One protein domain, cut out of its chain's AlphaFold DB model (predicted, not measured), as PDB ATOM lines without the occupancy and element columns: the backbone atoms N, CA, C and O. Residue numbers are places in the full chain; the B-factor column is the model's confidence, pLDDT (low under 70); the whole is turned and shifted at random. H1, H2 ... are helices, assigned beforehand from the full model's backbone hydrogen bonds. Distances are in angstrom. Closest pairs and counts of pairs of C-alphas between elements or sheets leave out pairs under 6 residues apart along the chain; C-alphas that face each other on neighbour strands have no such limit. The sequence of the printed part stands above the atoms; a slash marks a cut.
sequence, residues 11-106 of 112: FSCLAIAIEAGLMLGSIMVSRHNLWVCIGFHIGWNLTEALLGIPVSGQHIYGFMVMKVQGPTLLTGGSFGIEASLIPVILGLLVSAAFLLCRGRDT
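Overview. This is residues 11 to 106 of the 112 residues of an uncharacterized protein of Bifidobacterium asteroides (UniProt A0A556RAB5). Three long helices make the body: H1 and H4 lie side by side and run the same way, while H2 folds back from H1 as a helical hairpin that splays open like a V. H1 is the helix that meets both others. At the open end of the V lie the long link of residues 52 to 71, the short helix H3 and the link into H4. The printed part has 96 residues with four named helices, in the order H1, H2, H3, H4, and no named strand; its class is all helix. It is compact, with a radius of gyration of the C-alphas of 14.2 A, yet elongated, spanning 45 by 25 by 17 A.

Along the chain. H1 is residues 11 to 31, 29.1 A long, beginning at C-alpha 11 (87.445, 15.365, 21.744). H2 is residues 34 to 51, 26.0 A, beginning at C-alpha 34 (82.711, -10.056, 30.085). H3 is residues 72 to 75, 4.9 A. H4 is residues 85 to 106, 31.6 A, ending at C-alpha 106 (102.596, -14.577, 32.497).

Arrangement. H1 and H2 touch, through residues 24 to 28 and 34 to 41 alone, with the closest C-alphas, those of Leu 24 and Cys 37, 5.6 A apart. This hairpin has a steep tilt of 41 degrees, opposite ways. H1 and H4 touch at a shallow tilt of 22 degrees, the same way; their closest C-alphas, those of Glu 19 and Gly 91, are 4.6 A apart. H3 and H4 only just touch, with 3 pairs of C-alphas within 8 A, the closest being Leu 74 and Leu 85 at 5.8 A; H4 does so with residues 85 to 86 alone. H2 is apart from H4 and from H3, and H1 from H3. In H1, H2 and H4 every O i to N i+4 pair is within hydrogen-bond range; H3 is too short for such a pair.

Size, cuts and confidence. The two C-alphas farthest apart are those of Val 65 and Thr 106, at 45.4 A. The printed part has no cut. The link H1 to H2 is tight, H3 to H4 short and H2 to H3 long. Mean pLDDT of the printed part is 91.8, and no printed residue is under 70.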
ATOM      1  N   PHE A  11      86.748  15.524  20.477       92.31
ATOM      2  CA  PHE A  11      87.445  15.365  21.744       92.31
ATOM      3  C   PHE A  11      86.719  14.409  22.695       92.31
ATOM      4  O   PHE A  11      87.355  13.489  23.191       92.31
ATOM      5  N   SER A  12      85.406  14.558  22.910       91.69
ATOM      6  CA  SER A  12      84.672  13.660  23.819       91.69
ATOM      7  C   SER A  12      84.622  12.219  23.305       91.69
ATOM      8  O   SER A  12      84.722  11.276  24.086       91.69
ATOM      9  N   CYS A  13      84.546  12.034  21.984       93.44
ATOM     10  CA  CYS A  13      84.619  10.710  21.370       93.44
ATOM     11  C   CYS A  13      85.987  10.057  21.597       93.44
ATOM     12  O   CYS A  13      86.054   8.874  21.925       93.44
ATOM     13  N   LEU A  14      87.070  10.823  21.431       93.88
ATOM     14  CA  LEU A  14      88.424  10.347  21.709       93.88
ATOM     15  C   LEU A  14      88.629  10.079  23.203       93.88
ATOM     16  O   LEU A  14      89.209   9.051  23.542       93.88
ATOM     17  N   ALA A  15      88.120  10.948  24.079       94.44
ATOM     18  CA  ALA A  15      88.190  10.784  25.527       94.44
ATOM     19  C   ALA A  15      87.555   9.455  25.961       94.44
ATOM     20  O   ALA A  15      88.258   8.627  26.531       94.44
ATOM     21  N   ILE A  16      86.305   9.181  25.567       92.88
ATOM     22  CA  ILE A  16      85.632   7.904  25.867       92.88
ATOM     23  C   ILE A  16      86.364   6.705  25.257       92.88
ATOM     24  O   ILE A  16      86.491   5.661  25.897       92.88
ATOM     25  N   ALA A  17      86.827   6.814  24.008       94.50
ATOM     26  CA  ALA A  17      87.518   5.706  23.351       94.50
ATOM     27  C   ALA A  17      88.817   5.336  24.082       94.50
ATOM     28  O   ALA A  17      89.136   4.154  24.220       94.50
ATOM     29  N   ILE A  18      89.551   6.339  24.566       93.06
ATOM     30  CA  ILE A  18      90.775   6.147  25.341       93.06
ATOM     31  C   ILE A  18      90.433   5.634  26.736       93.06
ATOM     32  O   ILE A  18      90.951   4.605  27.149       93.06
ATOM     33  N   GLU A  19      89.556   6.327  27.451       94.00
ATOM     34  CA  GLU A  19      89.194   6.001  28.821       94.00
ATOM     35  C   GLU A  19      88.471   4.658  28.908       94.00
ATOM     36  O   GLU A  19      89.045   3.674  29.364       94.00
ATOM     37  N   ALA A  20      87.213   4.602  28.470       92.94
ATOM     38  CA  ALA A  20      86.370   3.429  28.630       92.94
ATOM     39  C   ALA A  20      86.820   2.302  27.696       92.94
ATOM     40  O   ALA A  20      86.843   1.138  28.096       92.94
ATOM     41  N   GLY A  21      87.223   2.636  26.466       94.62
ATOM     42  CA  GLY A  21      87.659   1.645  25.484       94.62
ATOM     43  C   GLY A  21      88.933   0.910  25.905       94.62
ATOM     44  O   GLY A  21      88.924  -0.323  25.976       94.62
ATOM     45  N   LEU A  22      90.016   1.629  26.229       96.00
ATOM     46  CA  LEU A  22      91.261   0.973  26.657       96.00
ATOM     47  C   LEU A  22      91.119   0.338  28.039       96.00
ATOM     48  O   LEU A  22      91.606  -0.777  28.231       96.00
ATOM     49  N   MET A  23      90.408   0.978  28.974       96.25
ATOM     50  CA  MET A  23      90.205   0.424  30.313       96.25
ATOM     51  C   MET A  23      89.431  -0.887  30.259       96.25
ATOM     52  O   MET A  23      89.938  -1.909  30.722       96.25
ATOM     53  N   LEU A  24      88.252  -0.914  29.637       96.38
ATOM     54  CA  LEU A  24      87.464  -2.145  29.535       96.38
ATOM     55  C   LEU A  24      88.163  -3.189  28.656       96.38
ATOM     56  O   LEU A  24      88.115  -4.379  28.972       96.38
ATOM     57  N   GLY A  25      88.870  -2.764  27.603       96.06
ATOM     58  CA  GLY A  25      89.699  -3.647  26.783       96.06
ATOM     59  C   GLY A  25      90.809  -4.325  27.591       96.06
ATOM     60  O   GLY A  25      90.967  -5.543  27.521       96.06
ATOM     61  N   SER A  26      91.530  -3.566  28.418       96.12
ATOM     62  CA  SER A  26      92.585  -4.097  29.288       96.12
ATOM     63  C   SER A  26      92.036  -5.065  30.339       96.12
ATOM     64  O   SER A  26      92.612  -6.130  30.546       96.12
ATOM     65  N   ILE A  27      90.886  -4.750  30.947       95.38
ATOM     66  CA  ILE A  27      90.213  -5.619  31.918       95.38
ATOM     67  C   ILE A  27      89.780  -6.916  31.238       95.38
ATOM     68  O   ILE A  27      90.024  -7.995  31.780       95.38
ATOM     69  N   MET A  28      89.188  -6.832  30.042       96.38
ATOM     70  CA  MET A  28      88.743  -8.005  29.290       96.38
ATOM     71  C   MET A  28      89.919  -8.912  28.933       96.38
ATOM     72  O   MET A  28      89.854 -10.120  29.148       96.38
ATOM     73  N   VAL A  29      91.010  -8.334  28.433       95.00
ATOM     74  CA  VAL A  29      92.227  -9.080  28.112       95.00
ATOM     75  C   VAL A  29      92.829  -9.682  29.386       95.00
ATOM     76  O   VAL A  29      93.245 -10.830  29.367       95.00
ATOM     77  N   SER A  30      92.847  -8.990  30.522       92.81
ATOM     78  CA  SER A  30      93.449  -9.528  31.753       92.81
ATOM     79  C   SER A  30      92.576 -10.531  32.514       92.81
ATOM     80  O   SER A  30      93.114 -11.398  33.198       92.81
ATOM     81  N   ARG A  31      91.246 -10.429  32.439       92.44
ATOM     82  CA  ARG A  31      90.314 -11.265  33.223       92.44
ATOM     83  C   ARG A  31      89.547 -12.289  32.400       92.44
ATOM     84  O   ARG A  31      88.997 -13.211  32.990       92.44
ATOM     85  N   HIS A  32      89.493 -12.132  31.078       93.19
ATOM     86  CA  HIS A  32      88.733 -12.988  30.163       93.19
ATOM     87  C   HIS A  32      87.267 -13.189  30.590       93.19
ATOM     88  O   HIS A  32      86.673 -14.238  30.354       93.19
ATOM     89  N   ASN A  33      86.673 -12.177  31.230       93.69
ATOM     90  CA  ASN A  33      85.328 -12.250  31.779       93.69
ATOM     91  C   ASN A  33      84.538 -10.986  31.440       93.69
ATOM     92  O   ASN A  33      84.772  -9.915  32.002       93.69
ATOM     93  N   LEU A  34      83.558 -11.146  30.551       94.69
ATOM     94  CA  LEU A  34      82.711 -10.056  30.085       94.69
ATOM     95  C   LEU A  34      81.867  -9.439  31.210       94.69
ATOM     96  O   LEU A  34      81.634  -8.233  31.205       94.69
ATOM     97  N   TRP A  35      81.453 -10.232  32.202       96.94
ATOM     98  CA  TRP A  35      80.650  -9.741  33.322       96.94
ATOM     99  C   TRP A  35      81.397  -8.721  34.177       96.94
ATOM    100  O   TRP A  35      80.772  -7.807  34.704       96.94
ATOM    101  N   VAL A  36      82.728  -8.827  34.270       95.19
ATOM    102  CA  VAL A  36      83.548  -7.829  34.973       95.19
ATOM    103  C   VAL A  36      83.496  -6.494  34.233       95.19
ATOM    104  O   VAL A  36      83.273  -5.461  34.858       95.19
ATOM    105  N   CYS A  37      83.635  -6.509  32.905       95.75
ATOM    106  CA  CYS A  37      83.547  -5.297  32.090       95.75
ATOM    107  C   CYS A  37      82.149  -4.671  32.152       95.75
ATOM    108  O   CYS A  37      82.027  -3.463  32.337       95.75
ATOM    109  N   ILE A  38      81.100  -5.494  32.047       96.62
ATOM    110  CA  ILE A  38      79.706  -5.046  32.157       96.62
ATOM    111  C   ILE A  38      79.455  -4.424  33.531       96.62
ATOM    112  O   ILE A  38      78.944  -3.312  33.611       96.62
ATOM    113  N   GLY A  39      79.833  -5.114  34.610       96.75
ATOM    114  CA  GLY A  39      79.631  -4.631  35.974       96.75
ATOM    115  C   GLY A  39      80.364  -3.318  36.238       96.75
ATOM    116  O   GLY A  39      79.780  -2.401  36.809       96.75
ATOM    117  N   PHE A  40      81.607  -3.195  35.763       95.25
ATOM    118  CA  PHE A  40      82.377  -1.958  35.887       95.25
ATOM    119  C   PHE A  40      81.706  -0.803  35.137       95.25
ATOM    120  O   PHE A  40      81.525   0.276  35.697       95.25
ATOM    121  N   HIS A  41      81.287  -1.039  33.891       95.56
ATOM    122  CA  HIS A  41      80.644  -0.011  33.078       95.56
ATOM    123  C   HIS A  41      79.288   0.422  33.655       95.56
ATOM    124  O   HIS A  41      79.008   1.615  33.743       95.56
ATOM    125  N   ILE A  42      78.474  -0.529  34.126       96.19
ATOM    126  CA  ILE A  42      77.219  -0.224  34.827       96.19
ATOM    127  C   ILE A  42      77.497   0.584  36.094       96.19
ATOM    128  O   ILE A  42      76.806   1.567  36.339       96.19
ATOM    129  N   GLY A  43      78.495   0.194  36.891       95.50
ATOM    130  CA  GLY A  43      78.854   0.901  38.120       95.50
ATOM    131  C   GLY A  43      79.259   2.354  37.865       95.50
ATOM    132  O   GLY A  43      78.834   3.243  38.605       95.50
ATOM    133  N   TRP A  44      80.015   2.599  36.793       94.88
ATOM    134  CA  TRP A  44      80.389   3.946  36.366       94.88
ATOM    135  C   TRP A  44      79.163   4.785  35.980       94.88
ATOM    136  O   TRP A  44      78.885   5.790  36.635       94.88
ATOM    137  N   ASN A  45      78.356   4.310  35.026       94.44
ATOM    138  CA  ASN A  45      77.165   5.033  34.563       94.44
ATOM    139  C   ASN A  45      76.148   5.251  35.693       94.44
ATOM    140  O   ASN A  45      75.504   6.295  35.765       94.44
ATOM    141  N   LEU A  46      75.993   4.271  36.590       94.06
ATOM    142  CA  LEU A  46      75.116   4.388  37.752       94.06
ATOM    143  C   LEU A  46      75.612   5.472  38.710       94.06
ATOM    144  O   LEU A  46      74.799   6.216  39.247       94.06
ATOM    145  N   THR A  47      76.925   5.576  38.913       92.81
ATOM    146  CA  THR A  47      77.511   6.623  39.759       92.81
ATOM    147  C   THR A  47      77.209   8.002  39.183       92.81
ATOM    148  O   THR A  47      76.677   8.851  39.894       92.81
ATOM    149  N   GLU A  48      77.461   8.218  37.892       92.81
ATOM    150  CA  GLU A  48      77.138   9.484  37.223       92.81
ATOM    151  C   GLU A  48      75.640   9.805  37.288       92.81
ATOM    152  O   GLU A  48      75.257  10.908  37.689       92.81
ATOM    153  N   ALA A  49      74.794   8.814  36.989       92.38
ATOM    154  CA  ALA A  49      73.348   8.958  37.039       92.38
ATOM    155  C   ALA A  49      72.858   9.310  38.450       92.38
ATOM    156  O   ALA A  49      72.082  10.247  38.596       92.38
ATOM    157  N   LEU A  50      73.323   8.625  39.501       92.50
ATOM    158  CA  LEU A  50      72.930   8.911  40.889       92.50
ATOM    159  C   LEU A  50      73.327  10.323  41.330       92.50
ATOM    160  O   LEU A  50      72.592  10.957  42.091       92.50
ATOM    161  N   LEU A  51      74.461  10.812  40.831       90.38
ATOM    162  CA  LEU A  51      74.978  12.151  41.088       90.38
ATOM    163  C   LEU A  51      74.291  13.244  40.246       90.38
ATOM    164  O   LEU A  51      74.499  14.433  40.503       90.38
ATOM    165  N   GLY A  52      73.465  12.861  39.267       88.75
ATOM    166  CA  GLY A  52      72.798  13.782  38.344       88.75
ATOM    167  C   GLY A  52      73.750  14.414  37.325       88.75
ATOM    168  O   GLY A  52      73.445  15.472  36.772       88.75
ATOM    169  N   ILE A  53      74.908  13.792  37.098       90.94
ATOM    170  CA  ILE A  53      75.877  14.193  36.075       90.94
ATOM    171  C   ILE A  53      75.431  13.585  34.733       90.94
ATOM    172  O   ILE A  53      74.925  12.460  34.722       90.94
ATOM    173  N   PRO A  54      75.572  14.298  33.598       91.19
ATOM    174  CA  PRO A  54      75.244  13.730  32.294       91.19
ATOM    175  C   PRO A  54      76.069  12.470  32.017       91.19
ATOM    176  O   PRO A  54      77.290  12.518  32.124       91.19
ATOM    177  N   VAL A  55      75.406  11.386  31.615       92.00
ATOM    178  CA  VAL A  55      76.055  10.129  31.206       92.00
ATOM    179  C   VAL A  55      76.260  10.190  29.700       92.00
ATOM    180  O   VAL A  55      75.297  10.090  28.933       92.00
ATOM    181  N   SER A  56      77.489  10.438  29.254       90.44
ATOM    182  CA  SER A  56      77.817  10.674  27.842       90.44
ATOM    183  C   SER A  56      76.903  11.707  27.158       90.44
ATOM    184  O   SER A  56      76.459  11.496  26.027       90.44
ATOM    185  N   GLY A  57      76.539  12.787  27.848       87.94
ATOM    186  CA  GLY A  57      75.656  13.844  27.338       87.94
ATOM    187  C   GLY A  57      74.159  13.556  27.461       87.94
ATOM    188  O   GLY A  57      73.340  14.383  27.059       87.94
ATOM    189  N   GLN A  58      73.778  12.412  28.030       88.69
ATOM    190  CA  GLN A  58      72.390  12.106  28.366       88.69
ATOM    191  C   GLN A  58      72.096  12.556  29.795       88.69
ATOM    192  O   GLN A  58      72.733  12.114  30.750       88.69
ATOM    193  N   HIS A  59      71.106  13.429  29.953       85.06
ATOM    194  CA  HIS A  59      70.650  13.848  31.271       85.06
ATOM    195  C   HIS A  59      69.697  12.804  31.847       85.06
ATOM    196  O   HIS A  59      68.609  12.579  31.317       85.06
ATOM    197  N   ILE A  60      70.106  12.190  32.953       82.19
ATOM    198  CA  ILE A  60      69.303  11.233  33.710       82.19
ATOM    199  C   ILE A  60      68.942  11.887  35.044       82.19
ATOM    200  O   ILE A  60      69.786  12.522  35.677       82.19
ATOM    201  N   TYR A  61      67.683  11.759  35.467       78.31
ATOM    202  CA  TYR A  61      67.260  12.240  36.779       78.31
ATOM    203  C   TYR A  61      67.911  11.388  37.870       78.31
ATOM    204  O   TYR A  61      67.534  10.235  38.082       78.31
ATOM    205  N   GLY A  62      68.915  11.968  38.521       79.38
ATOM    206  CA  GLY A  62      69.630  11.366  39.634       79.38
ATOM    207  C   GLY A  62      68.946  11.552  40.977       79.38
ATOM    208  O   GLY A  62      68.003  12.331  41.125       79.38
ATOM    209  N   PHE A  63      69.468  10.851  41.983       82.31
ATOM    210  CA  PHE A  63      69.093  11.079  43.379       82.31
ATOM    211  C   PHE A  63      69.587  12.450  43.866       82.31
ATOM    212  O   PHE A  63      68.917  13.120  44.651       82.31
ATOM    213  N   MET A  64      70.753  12.878  43.377       84.81
ATOM    214  CA  MET A  64      71.307  14.211  43.592       84.81
ATOM    215  C   MET A  64      71.268  15.026  42.300       84.81
ATOM    216  O   MET A  64      71.237  14.482  41.199       84.81
ATOM    217  N   VAL A  65      71.314  16.352  42.441       80.12
ATOM    218  CA  VAL A  65      71.501  17.283  41.322       80.12
ATOM    219  C   VAL A  65      72.821  18.008  41.537       80.12
ATOM    220  O   VAL A  65      72.856  19.147  42.010       80.12
ATOM    221  N   MET A  66      73.929  17.327  41.247       81.88
ATOM    222  CA  MET A  66      75.230  17.979  41.289       81.88
ATOM    223  C   MET A  66      75.419  18.831  40.044       81.88
ATOM    224  O   MET A  66      75.347  18.357  38.913       81.88
ATOM    225  N   LYS A  67      75.707  20.114  40.252       81.56
ATOM    226  CA  LYS A  67      76.200  20.967  39.180       81.56
ATOM    227  C   LYS A  67      77.718  20.986  39.268       81.56
ATOM    228  O   LYS A  67      78.262  21.475  40.253       81.56
ATOM    229  N   VAL A  68      78.395  20.538  38.221       84.06
ATOM    230  CA  VAL A  68      79.853  20.666  38.100       84.06
ATOM    231  C   VAL A  68      80.172  22.042  37.498       84.06
ATOM    232  O   VAL A  68      79.588  22.425  36.486       84.06
ATOM    233  N   GLN A  69      81.034  22.834  38.142       86.81
ATOM    234  CA  GLN A  69      81.491  24.140  37.639       86.81
ATOM    235  C   GLN A  69      82.997  24.114  37.409       86.81
ATOM    236  O   GLN A  69      83.733  23.497  38.174       86.81
ATOM    237  N   GLY A  70      83.455  24.830  36.384       89.12
ATOM    238  CA  GLY A  70      84.875  24.992  36.090       89.12
ATOM    239  C   GLY A  70      85.204  24.811  34.608       89.12
ATOM    240  O   GLY A  70      84.294  24.731  33.777       89.12
ATOM    241  N   PRO A  71      86.503  24.755  34.267       91.94
ATOM    242  CA  PRO A  71      86.963  24.599  32.891       91.94
ATOM    243  C   PRO A  71      86.440  23.311  32.249       91.94
ATOM    244  O   PRO A  71      86.529  22.244  32.851       91.94
ATOM    245  N   THR A  72      85.992  23.383  30.993       89.38
ATOM    246  CA  THR A  72      85.452  22.233  30.241       89.38
ATOM    247  C   THR A  72      86.412  21.045  30.185       89.38
ATOM    248  O   THR A  72      85.971  19.906  30.194       89.38
ATOM    249  N   LEU A  73      87.727  21.282  30.206       91.12
ATOM    250  CA  LEU A  73      88.728  20.207  30.250       91.12
ATOM    251  C   LEU A  73      88.678  19.370  31.537       91.12
ATOM    252  O   LEU A  73      89.098  18.218  31.525       91.12
ATOM    253  N   LEU A  74      88.190  19.937  32.643       91.94
ATOM    254  CA  LEU A  74      88.078  19.262  33.940       91.94
ATOM    255  C   LEU A  74      86.654  18.788  34.233       91.94
ATOM    256  O   LEU A  74      86.473  17.876  35.029       91.94
ATOM    257  N   THR A  75      85.653  19.399  33.601       91.56
ATOM    258  CA  THR A  75      84.239  19.092  33.848       91.56
ATOM    259  C   THR A  75      83.597  18.258  32.743       91.56
ATOM    260  O   THR A  75      82.558  17.651  32.974       91.56
ATOM    261  N   GLY A  76      84.184  18.257  31.543       89.44
ATOM    262  CA  GLY A  76      83.650  17.619  30.337       89.44
ATOM    263  C   GLY A  76      82.436  18.333  29.724       89.44
ATOM    264  O   GLY A  76      81.882  17.896  28.715       89.44
ATOM    265  N   GLY A  77      82.048  19.490  30.276       89.50
ATOM    266  CA  GLY A  77      80.987  20.337  29.733       89.50
ATOM    267  C   GLY A  77      79.622  19.651  29.707       89.50
ATOM    268  O   GLY A  77      79.242  18.954  30.644       89.50
ATOM    269  N   SER A  78      78.865  19.862  28.628       87.25
ATOM    270  CA  SER A  78      77.529  19.272  28.458       87.25
ATOM    271  C   SER A  78      77.551  17.761  28.242       87.25
ATOM    272  O   SER A  78      76.535  17.110  28.460       87.25
ATOM    273  N   PHE A  79      78.692  17.201  27.838       89.06
ATOM    274  CA  PHE A  79      78.843  15.765  27.632       89.06
ATOM    275  C   PHE A  79      79.009  14.994  28.956       89.06
ATOM    276  O   PHE A  79      78.824  13.784  28.984       89.06
ATOM    277  N   GLY A  80      79.296  15.685  30.062       91.56
ATOM    278  CA  GLY A  80      79.545  15.054  31.357       91.56
ATOM    279  C   GLY A  80      81.016  14.717  31.577       91.56
ATOM    280  O   GLY A  80      81.860  14.936  30.705       91.56
ATOM    281  N   ILE A  81      81.335  14.218  32.772       93.19
ATOM    282  CA  ILE A  81      82.721  14.118  33.249       93.19
ATOM    283  C   ILE A  81      83.569  13.125  32.436       93.19
ATOM    284  O   ILE A  81      84.784  13.298  32.379       93.19
ATOM    285  N   GLU A  82      82.951  12.189  31.711       92.25
ATOM    286  CA  GLU A  82      83.604  11.287  30.738       92.25
ATOM    287  C   GLU A  82      84.346  12.026  29.607       92.25
ATOM    288  O   GLU A  82      85.254  11.489  28.978       92.25
ATOM    289  N   ALA A  83      83.985  13.282  29.326       92.12
ATOM    290  CA  ALA A  83      84.728  14.139  28.399       92.12
ATOM    291  C   ALA A  83      85.785  15.008  29.094       92.12
ATOM    292  O   ALA A  83      86.245  15.988  28.511       92.12
ATOM    293  N   SER A  84      86.159  14.715  30.340       94.38
ATOM    294  CA  SER A  84      87.196  15.456  31.059       94.38
ATOM    295  C   SER A  84      88.517  14.690  31.123       94.38
ATOM    296  O   SER A  84      88.578  13.473  30.974       94.38
ATOM    297  N   LEU A  85      89.610  15.412  31.367       94.31
ATOM    298  CA  LEU A  85      90.939  14.812  31.485       94.31
ATOM    299  C   LEU A  85      91.070  13.894  32.705       94.31
ATOM    300  O   LEU A  85      91.930  13.017  32.705       94.31
ATOM    301  N   ILE A  86      90.250  14.095  33.742       93.44
ATOM    302  CA  ILE A  86      90.370  13.343  34.992       93.44
ATOM    303  C   ILE A  86      90.036  11.860  34.752       93.44
ATOM    304  O   ILE A  86      90.924  11.034  34.985       93.44
ATOM    305  N   PRO A  87      88.850  11.485  34.230       93.62
ATOM    306  CA  PRO A  87      88.552  10.095  33.922       93.62
ATOM    307  C   PRO A  87      89.459   9.520  32.833       93.62
ATOM    308  O   PRO A  87      89.931   8.404  33.006       93.62
ATOM    309  N   VAL A  88      89.870  10.295  31.820       95.62
ATOM    310  CA  VAL A  88      90.875   9.843  30.830       95.62
ATOM    311  C   VAL A  88      92.179   9.386  31.491       95.62
ATOM    312  O   VAL A  88      92.674   8.294  31.199       95.62
ATOM    313  N   ILE A  89      92.739  10.187  32.401       96.62
ATOM    314  CA  ILE A  89      93.972   9.831  33.118       96.62
ATOM    315  C   ILE A  89      93.736   8.603  34.005       96.62
ATOM    316  O   ILE A  89      94.550   7.679  33.998       96.62
ATOM    317  N   LEU A  90      92.626   8.559  34.745       95.25
ATOM    318  CA  LEU A  90      92.302   7.426  35.615       95.25
ATOM    319  C   LEU A  90      92.106   6.128  34.820       95.25
ATOM    320  O   LEU A  90      92.673   5.101  35.190       95.25
ATOM    321  N   GLY A  91      91.387   6.175  33.700       95.50
ATOM    322  CA  GLY A  91      91.181   5.042  32.803       95.50
ATOM    323  C   GLY A  91      92.495   4.515  32.229       95.50
ATOM    324  O   GLY A  91      92.712   3.303  32.199       95.50
ATOM    325  N   LEU A  92      93.429   5.401  31.863       97.12
ATOM    326  CA  LEU A  92      94.778   5.009  31.436       97.12
ATOM    327  C   LEU A  92      95.583   4.348  32.562       97.12
ATOM    328  O   LEU A  92      96.248   3.340  32.322       97.12
ATOM    329  N   LEU A  93      95.509   4.871  33.789       97.06
ATOM    330  CA  LEU A  93      96.187   4.280  34.947       97.06
ATOM    331  C   LEU A  93      95.635   2.891  35.278       97.06
ATOM    332  O   LEU A  93      96.413   1.959  35.492       97.06
ATOM    333  N   VAL A  94      94.309   2.729  35.267       95.12
ATOM    334  CA  VAL A  94      93.657   1.423  35.442       95.12
ATOM    335  C   VAL A  94      94.080   0.479  34.317       95.12
ATOM    336  O   VAL A  94      94.484  -0.651  34.591       95.12
ATOM    337  N   SER A  95      94.085   0.956  33.069       96.19
ATOM    338  CA  SER A  95      94.529   0.166  31.917       96.19
ATOM    339  C   SER A  95      95.955  -0.350  32.089       96.19
ATOM    340  O   SER A  95      96.220  -1.545  31.945       96.19
ATOM    341  N   ALA A  96      96.876   0.544  32.453       96.50
ATOM    342  CA  ALA A  96      98.267   0.201  32.704       96.50
ATOM    343  C   ALA A  96      98.396  -0.816  33.846       96.50
ATOM    344  O   ALA A  96      99.099  -1.812  33.695       96.50
ATOM    345  N   ALA A  97      97.678  -0.623  34.956       95.50
ATOM    346  CA  ALA A  97      97.700  -1.550  36.085       95.50
ATOM    347  C   ALA A  97      97.260  -2.967  35.678       95.50
ATOM    348  O   ALA A  97      97.971  -3.933  35.963       95.50
ATOM    349  N   PHE A  98      96.141  -3.107  34.959       94.69
ATOM    350  CA  PHE A  98      95.652  -4.416  34.513       94.69
ATOM    351  C   PHE A  98      96.605  -5.106  33.532       94.69
ATOM    352  O   PHE A  98      96.787  -6.326  33.626       94.69
ATOM    353  N   LEU A  99      97.229  -4.359  32.617       94.75
ATOM    354  CA  LEU A  99      98.199  -4.910  31.666       94.75
ATOM    355  C   LEU A  99      99.516  -5.310  32.348       94.75
ATOM    356  O   LEU A  99     100.058  -6.377  32.054       94.75
ATOM    357  N   LEU A 100     100.008  -4.505  33.294       94.50
ATOM    358  CA  LEU A 100     101.226  -4.802  34.056       94.50
ATOM    359  C   LEU A 100     101.042  -6.012  34.977       94.50
ATOM    360  O   LEU A 100     101.919  -6.874  35.032       94.50
ATOM    361  N   CYS A 101      99.904  -6.112  35.673       91.62
ATOM    362  CA  CYS A 101      99.577  -7.286  36.487       91.62
ATOM    363  C   CYS A 101      99.536  -8.557  35.632       91.62
ATOM    364  O   CYS A 101     100.199  -9.533  35.970       91.62
ATOM    365  N   ARG A 102      98.869  -8.511  34.473       89.19
ATOM    366  CA  ARG A 102      98.848  -9.639  33.532       89.19
ATOM    367  C   ARG A 102     100.253 -10.029  33.064       89.19
ATOM    368  O   ARG A 102     100.578 -11.212  33.058       89.19
ATOM    369  N   GLY A 103     101.084  -9.058  32.680       85.75
ATOM    370  CA  GLY A 103     102.459  -9.318  32.238       85.75
ATOM    371  C   GLY A 103     103.304 -10.010  33.313       85.75
ATOM    372  O   GLY A 103     104.077 -10.922  33.014       85.75
ATOM    373  N   ARG A 104     103.113  -9.636  34.584       84.50
ATOM    374  CA  ARG A 104     103.758 -10.309  35.721       84.50
ATOM    375  C   ARG A 104     103.285 -11.752  35.868       84.50
ATOM    376  O   ARG A 104     104.129 -12.635  35.989       84.50
ATOM    377  N   ASP A 105     101.980 -11.991  35.804       80.88
ATOM    378  CA  ASP A 105     101.406 -13.334  35.948       80.88
ATOM    379  C   ASP A 105     101.924 -14.279  34.850       80.88
ATOM    380  O   ASP A 105     102.329 -15.407  35.135       80.88
ATOM    381  N   THR A 106     102.028 -13.792  33.607       80.25
ATOM    382  CA  THR A 106     102.596 -14.577  32.497       80.25
ATOM    383  C   THR A 106     104.076 -14.914  32.690       80.25
ATOM    384  O   THR A 106     104.495 -16.021  32.363       80.25
TER     385      THR A 106